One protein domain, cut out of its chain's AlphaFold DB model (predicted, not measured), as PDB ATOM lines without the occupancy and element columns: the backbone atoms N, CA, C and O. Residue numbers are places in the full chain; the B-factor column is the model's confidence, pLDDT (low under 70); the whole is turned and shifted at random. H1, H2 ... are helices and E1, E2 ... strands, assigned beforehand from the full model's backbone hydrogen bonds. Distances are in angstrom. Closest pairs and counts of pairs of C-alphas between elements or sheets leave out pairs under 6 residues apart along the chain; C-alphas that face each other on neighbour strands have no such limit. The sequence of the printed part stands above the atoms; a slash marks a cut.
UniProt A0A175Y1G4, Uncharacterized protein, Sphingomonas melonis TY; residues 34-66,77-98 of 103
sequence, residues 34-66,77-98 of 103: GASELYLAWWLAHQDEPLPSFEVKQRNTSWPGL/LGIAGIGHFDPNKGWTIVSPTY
ATOM      1  N   GLY A  34     206.854 193.711 297.055       84.31
ATOM      2  CA  GLY A  34     207.614 192.816 296.181       84.31
ATOM      3  C   GLY A  34     208.435 193.574 295.133       84.31
ATOM      4  O   GLY A  34     209.598 193.257 294.920       84.31
ATOM      5  N   ALA A  35     207.883 194.632 294.530       85.81
ATOM      6  CA  ALA A  35     208.637 195.477 293.602       85.81
ATOM      7  C   ALA A  35     209.826 196.182 294.280       85.81
ATOM      8  O   ALA A  35     210.911 196.260 293.708       85.81
ATOM      9  N   SER A  36     209.630 196.662 295.510       87.06
ATOM     10  CA  SER A  36     210.686 197.316 296.291       87.06
ATOM     11  C   SER A  36     211.796 196.335 296.679       87.06
ATOM     12  O   SER A  36     212.974 196.664 296.573       87.06
ATOM     13  N   GLU A  37     211.430 195.118 297.088       87.56
ATOM     14  CA  GLU A  37     212.369 194.044 297.433       87.56
ATOM     15  C   GLU A  37     213.182 193.583 296.219       87.56
ATOM     16  O   GLU A  37     214.397 193.423 296.325       87.56
ATOM     17  N   LEU A  38     212.544 193.428 295.053       85.31
ATOM     18  CA  LEU A  38     213.227 193.071 293.805       85.31
ATOM     19  C   LEU A  38     214.231 194.145 293.380       85.31
ATOM     20  O   LEU A  38     215.356 193.815 293.006       85.31
ATOM     21  N   TYR A  39     213.846 195.420 293.469       86.75
ATOM     22  CA  TYR A  39     214.757 196.526 293.186       86.75
ATOM     23  C   TYR A  39     215.939 196.559 294.158       86.75
ATOM     24  O   TYR A  39     217.083 196.670 293.723       86.75
ATOM     25  N   LEU A  40     215.680 196.404 295.460       86.44
ATOM     26  CA  LEU A  40     216.724 196.344 296.480       86.44
ATOM     27  C   LEU A  40     217.707 195.200 296.204       86.44
ATOM     28  O   LEU A  40     218.918 195.407 296.250       86.44
ATOM     29  N   ALA A  41     217.193 194.005 295.908       85.56
ATOM     30  CA  ALA A  41     218.009 192.835 295.610       85.56
ATOM     31  C   ALA A  41     218.883 193.055 294.367       85.56
ATOM     32  O   ALA A  41     220.073 192.754 294.400       85.56
ATOM     33  N   TRP A  42     218.318 193.624 293.300       84.88
ATOM     34  CA  TRP A  42     219.076 193.954 292.097       84.88
ATOM     35  C   TRP A  42     220.157 195.002 292.370       84.88
ATOM     36  O   TRP A  42     221.296 194.804 291.952       84.88
ATOM     37  N   TRP A  43     219.830 196.074 293.106       85.44
ATOM     38  CA  TRP A  43     220.786 197.130 293.452       85.44
ATOM     39  C   TRP A  43     221.974 196.561 294.225       85.44
ATOM     40  O   TRP A  43     223.112 196.764 293.826       85.44
ATOM     41  N   LEU A  44     221.712 195.778 295.277       84.00
ATOM     42  CA  LEU A  44     222.755 195.139 296.085       84.00
ATOM     43  C   LEU A  44     223.622 194.150 295.291       84.00
ATOM     44  O   LEU A  44     224.767 193.919 295.664       84.00
ATOM     45  N   ALA A  45     223.079 193.539 294.235       82.00
ATOM     46  CA  ALA A  45     223.805 192.587 293.402       82.00
ATOM     47  C   ALA A  45     224.654 193.251 292.302       82.00
ATOM     48  O   ALA A  45     225.633 192.652 291.864       82.00
ATOM     49  N   HIS A  46     224.289 194.455 291.847       78.94
ATOM     50  CA  HIS A  46     224.886 195.080 290.657       78.94
ATOM     51  C   HIS A  46     225.611 196.398 290.933       78.94
ATOM     52  O   HIS A  46     226.426 196.817 290.115       78.94
ATOM     53  N   GLN A  47     225.308 197.068 292.043       80.06
ATOM     54  CA  GLN A  47     225.872 198.369 292.385       80.06
ATOM     55  C   GLN A  47     226.735 198.236 293.639       80.06
ATOM     56  O   GLN A  47     226.277 197.747 294.669       80.06
ATOM     57  N   ASP A  48     227.969 198.731 293.573       79.94
ATOM     58  CA  ASP A  48     228.886 198.805 294.724       79.94
ATOM     59  C   ASP A  48     228.677 200.101 295.538       79.94
ATOM     60  O   ASP A  48     229.563 200.596 296.234       79.94
ATOM     61  N   GLU A  49     227.490 200.701 295.417       83.25
ATOM     62  CA  GLU A  49     227.140 201.989 296.006       83.25
ATOM     63  C   GLU A  49     226.002 201.862 297.031       83.25
ATOM     64  O   GLU A  49     225.137 200.983 296.910       83.25
ATOM     65  N   PRO A  50     225.946 202.757 298.040       85.38
ATOM     66  CA  PRO A  50     224.819 202.820 298.960       85.38
ATOM     67  C   PRO A  50     223.497 202.975 298.208       85.38
ATOM     68  O   PRO A  50     223.406 203.748 297.258       85.38
ATOM     69  N   LEU A  51     222.459 202.279 298.673       82.56
ATOM     70  CA  LEU A  51     221.125 202.384 298.090       82.56
ATOM     71  C   LEU A  51     220.637 203.847 298.135       82.56
ATOM     72  O   LEU A  51     220.482 204.391 299.236       82.56
ATOM     73  N   PRO A  52     220.368 204.485 296.982       85.19
ATOM     74  CA  PRO A  52     219.837 205.835 296.953       85.19
ATOM     75  C   PRO A  52     218.383 205.833 297.423       85.19
ATOM     76  O   PRO A  52     217.694 204.814 297.401       85.19
ATOM     77  N   SER A  53     217.876 207.006 297.792       88.12
ATOM     78  CA  SER A  53     216.431 207.203 297.928       88.12
ATOM     79  C   SER A  53     215.742 206.857 296.604       88.12
ATOM     80  O   SER A  53     216.231 207.236 295.541       88.12
ATOM     81  N   PHE A  54     214.607 206.165 296.648       89.38
ATOM     82  CA  PHE A  54     213.837 205.819 295.454       89.38
ATOM     83  C   PHE A  54     212.337 205.915 295.721       89.38
ATOM     84  O   PHE A  54     211.871 205.732 296.846       89.38
ATOM     85  N   GLU A  55     211.575 206.191 294.670       89.50
ATOM     86  CA  GLU A  55     210.119 206.105 294.681       89.50
ATOM     87  C   GLU A  55     209.669 204.865 293.917       89.50
ATOM     88  O   GLU A  55     210.256 204.517 292.895       89.50
ATOM     89  N   VAL A  56     208.591 204.230 294.376       87.44
ATOM     90  CA  VAL A  56     207.931 203.141 293.650       87.44
ATOM     91  C   VAL A  56     206.513 203.575 293.308       87.44
ATOM     92  O   VAL A  56     205.795 204.115 294.150       87.44
ATOM     93  N   LYS A  57     206.091 203.367 292.062       87.56
ATOM     94  CA  LYS A  57     204.747 203.716 291.587       87.56
ATOM     95  C   LYS A  57     204.174 202.573 290.773       87.56
ATOM     96  O   LYS A  57     204.770 202.149 289.790       87.56
ATOM     97  N   GLN A  58     202.990 202.097 291.143       84.69
ATOM     98  CA  GLN A  58     202.264 201.142 290.310       84.69
ATOM     99  C   GLN A  58     201.745 201.848 289.055       84.69
ATOM    100  O   GLN A  58     201.084 202.885 289.145       84.69
ATOM    101  N   ARG A  59     202.026 201.286 287.882       81.06
ATOM    102  CA  ARG A  59     201.477 201.760 286.612       81.06
ATOM    103  C   ARG A  59     200.173 201.036 286.306       81.06
ATOM    104  O   ARG A  59     200.046 199.830 286.499       81.06
ATOM    105  N   ASN A  60     199.201 201.786 285.796       72.81
ATOM    106  CA  ASN A  60     197.986 201.207 285.242       72.81
ATOM    107  C   ASN A  60     198.277 200.731 283.814       72.81
ATOM    108  O   ASN A  60     198.731 201.522 282.988       72.81
ATOM    109  N   THR A  61     197.983 199.467 283.518       68.31
ATOM    110  CA  THR A  61     198.206 198.843 282.202       68.31
ATOM    111  C   THR A  61     197.429 199.506 281.066       68.31
ATOM    112  O   THR A  61     197.790 199.359 279.906       68.31
ATOM    113  N   SER A  62     196.398 200.290 281.388       65.56
ATOM    114  CA  SER A  62     195.617 201.068 280.420       65.56
ATOM    115  C   SER A  62     196.271 202.400 280.021       65.56
ATOM    116  O   SER A  62     195.685 203.151 279.241       65.56
ATOM    117  N   TRP A  63     197.427 202.770 280.590       64.69
ATOM    118  CA  TRP A  63     198.068 204.054 280.290       64.69
ATOM    119  C   TRP A  63     198.785 204.045 278.927       64.69
ATOM    120  O   TRP A  63     199.501 203.094 278.615       64.69
ATOM    121  N   PRO A  64     198.639 205.106 278.109       51.03
ATOM    122  CA  PRO A  64     199.315 205.195 276.816       51.03
ATOM    123  C   PRO A  64     200.842 205.207 276.970       51.03
ATOM    124  O   PRO A  64     201.369 205.890 277.846       51.03
ATOM    125  N   GLY A  65     201.551 204.499 276.085       58.38
ATOM    126  CA  GLY A  65     203.021 204.439 276.079       58.38
ATOM    127  C   GLY A  65     203.625 203.381 277.006       58.38
ATOM    128  O   GLY A  65     204.844 203.259 277.068       58.38
ATOM    129  N   LEU A  66     202.792 202.605 277.702       61.31
ATOM    130  CA  LEU A  66     203.223 201.449 278.475       61.31
ATOM    131  C   LEU A  66     203.408 200.252 277.530       61.31
ATOM    132  O   LEU A  66     202.444 199.808 276.904       61.31
ATOM    133  N   LEU A  77     205.384 183.558 281.845       67.69
ATOM    134  CA  LEU A  77     206.527 182.802 282.350       67.69
ATOM    135  C   LEU A  77     206.479 182.605 283.873       67.69
ATOM    136  O   LEU A  77     207.230 181.784 284.395       67.69
ATOM    137  N   GLY A  78     205.616 183.336 284.587       62.59
ATOM    138  CA  GLY A  78     205.605 183.357 286.050       62.59
ATOM    139  C   GLY A  78     206.919 183.890 286.625       62.59
ATOM    140  O   GLY A  78     207.413 183.372 287.621       62.59
ATOM    141  N   ILE A  79     207.527 184.886 285.974       67.31
ATOM    142  CA  ILE A  79     208.818 185.454 286.382       67.31
ATOM    143  C   ILE A  79     208.590 186.871 286.896       67.31
ATOM    144  O   ILE A  79     208.130 187.740 286.162       67.31
ATOM    145  N   ALA A  80     208.955 187.106 288.155       67.06
ATOM    146  CA  ALA A  80     209.072 188.446 288.716       67.06
ATOM    147  C   ALA A  80     210.510 188.954 288.524       67.06
ATOM    148  O   ALA A  80     211.465 188.194 288.699       67.06
ATOM    149  N   GLY A  81     210.683 190.223 288.158       69.62
ATOM    150  CA  GLY A  81     212.009 190.746 287.833       69.62
ATOM    151  C   GLY A  81     212.015 192.192 287.362       69.62
ATOM    152  O   GLY A  81     210.983 192.868 287.345       69.62
ATOM    153  N   ILE A  82     213.201 192.665 286.984       75.69
ATOM    154  CA  ILE A  82     213.398 194.022 286.475       75.69
ATOM    155  C   ILE A  82     213.320 193.997 284.951       75.69
ATOM    156  O   ILE A  82     214.006 193.221 284.291       75.69
ATOM    157  N   GLY A  83     212.470 194.851 284.390       72.56
ATOM    158  CA  GLY A  83     212.471 195.171 282.973       72.56
ATOM    159  C   GLY A  83     213.696 196.014 282.648       72.56
ATOM    160  O   GLY A  83     213.797 197.163 283.071       72.56
ATOM    161  N   HIS A  84     214.615 195.434 281.890       69.25
ATOM    162  CA  HIS A  84     215.826 196.076 281.407       69.25
ATOM    163  C   HIS A  84     215.703 196.316 279.902       69.25
ATOM    164  O   HIS A  84     215.382 195.388 279.162       69.25
ATOM    165  N   PHE A  85     215.934 197.547 279.445       61.34
ATOM    166  CA  PHE A  85     215.928 197.876 278.019       61.34
ATOM    167  C   PHE A  85     217.347 197.898 277.461       61.34
ATOM    168  O   PHE A  85     218.160 198.727 277.864       61.34
ATOM    169  N   ASP A  86     217.615 197.038 276.483       62.94
ATOM    170  CA  ASP A  86     218.838 197.059 275.685       62.94
ATOM    171  C   ASP A  86     218.521 197.594 274.268       62.94
ATOM    172  O   ASP A  86     217.605 197.090 273.616       62.94
ATOM    173  N   PRO A  87     219.257 198.588 273.735       62.22
ATOM    174  CA  PRO A  87     218.993 199.145 272.402       62.22
ATOM    175  C   PRO A  87     219.116 198.145 271.241       62.22
ATOM    176  O   PRO A  87     218.538 198.368 270.179       62.22
ATOM    177  N   ASN A  88     219.882 197.069 271.422       67.38
ATOM    178  CA  ASN A  88     220.145 196.041 270.418       67.38
ATOM    179  C   ASN A  88     219.244 194.812 270.593       67.38
ATOM    180  O   ASN A  88     218.890 194.178 269.600       67.38
ATOM    181  N   LYS A  89     218.895 194.456 271.838       60.62
ATOM    182  CA  LYS A  89     218.087 193.262 272.160       60.62
ATOM    183  C   LYS A  89     216.612 193.579 272.434       60.62
ATOM    184  O   LYS A  89     215.778 192.682 272.368       60.62
ATOM    185  N   GLY A  90     216.280 194.842 272.689       63.00
ATOM    186  CA  GLY A  90     214.969 195.265 273.168       63.00
ATOM    187  C   GLY A  90     214.833 195.098 274.681       63.00
ATOM    188  O   GLY A  90     215.818 195.004 275.413       63.00
ATOM    189  N   TRP A  91     213.596 195.096 275.167       64.25
ATOM    190  CA  TRP A  91     213.329 194.871 276.582       64.25
ATOM    191  C   TRP A  91     213.459 193.393 276.961       64.25
ATOM    192  O   TRP A  91     212.983 192.520 276.239       64.25
ATOM    193  N   THR A  92     214.032 193.125 278.130       70.50
ATOM    194  CA  THR A  92     214.177 191.786 278.716       70.50
ATOM    195  C   THR A  92     213.861 191.817 280.208       70.50
ATOM    196  O   THR A  92     214.159 192.809 280.875       70.50
ATOM    197  N   ILE A  93     213.301 190.733 280.749       70.25
ATOM    198  CA  ILE A  93     213.112 190.571 282.197       70.25
ATOM    199  C   ILE A  93     214.359 189.899 282.763       70.25
ATOM    200  O   ILE A  93     214.665 188.762 282.408       70.25
ATOM    201  N   VAL A  94     215.066 190.589 283.652       70.00
ATOM    202  CA  VAL A  94     216.212 190.023 284.364       70.00
ATOM    203  C   VAL A  94     215.811 189.657 285.788       70.00
ATOM    204  O   VAL A  94     215.151 190.431 286.491       70.00
ATOM    205  N   SER A  95     216.207 188.456 286.215       66.31
ATOM    206  CA  SER A  95     216.140 188.094 287.631       66.31
ATOM    207  C   SER A  95     217.098 189.007 288.409       66.31
ATOM    208  O   SER A  95     218.203 189.251 287.923       66.31
ATOM    209  N   PRO A  96     216.752 189.466 289.625       57.62
ATOM    210  CA  PRO A  96     217.664 190.256 290.458       57.62
ATOM    211  C   PRO A  96     218.995 189.545 290.747       57.62
ATOM    212  O   PRO A  96     219.980 190.191 291.080       57.62
ATOM    213  N   THR A  97     219.009 188.216 290.629       53.56
ATOM    214  CA  THR A  97     220.164 187.335 290.841       53.56
ATOM    215  C   THR A  97     220.823 186.857 289.550       53.56
ATOM    216  O   THR A  97     221.671 185.968 289.611       53.56
ATOM    217  N   TYR A  98     220.429 187.375 288.382       50.59
ATOM    218  CA  TYR A  98     221.029 186.965 287.116       50.59
ATOM    219  C   TYR A  98     222.449 187.527 287.010       50.59
ATOM    220  O   TYR A  98     222.666 188.631 286.523       50.59
TER     221      TYR A  98
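This is residues 34 to 66 and 77 to 98 of the 103 residues of an uncharacterized protein of Sphingomonas melonis TY (UniProt A0A175Y1G4). One helix, H1, sits in the middle of a loose arrangement, between strand E1, to which the chain folds back after the helix, and the small hairpin of E2 and E3, which comes near H1 at the beginning of E2 and points away from it; E1 and the hairpin stay apart. Residues 59 to 66 stick out beyond E1. The 55 printed residues hold H1, E1, E2, E3 in that order, mixed in class, E2 and E3 antiparallel; the whole is loose, radius of gyration of the C-alphas 12.8 A, spanning 34 by 26 by 24 A.

H1, residues 34 to 46, begins at C-alpha 34 (207.614, 192.816, 296.181) and is 18.3 A long. E1 is residues 54 to 58, 13.5 A; E2 81 to 86, 15.3 A; E3 90 to 94, 12.4 A, ending at C-alpha 94 (216.212, 190.023, 284.364).

In H1 every O i to N i+4 pair is within hydrogen-bond range. The closest C-alphas of H1 and E1 are Ser 36 and Val 56, 7.0 A; of H1 and E2, Leu 38 and Gly 81, 6.5 A. H1 and E3 are apart. The hairpin E2 and E3 has N 84 and O 92 at 2.9 A.

Residues 67 to 76 are not printed; C-alphas 66 and 77 are 19.3 A apart. No link printed whole is long. pLDDT is under 70 in 23 residues, among them 61 to 66.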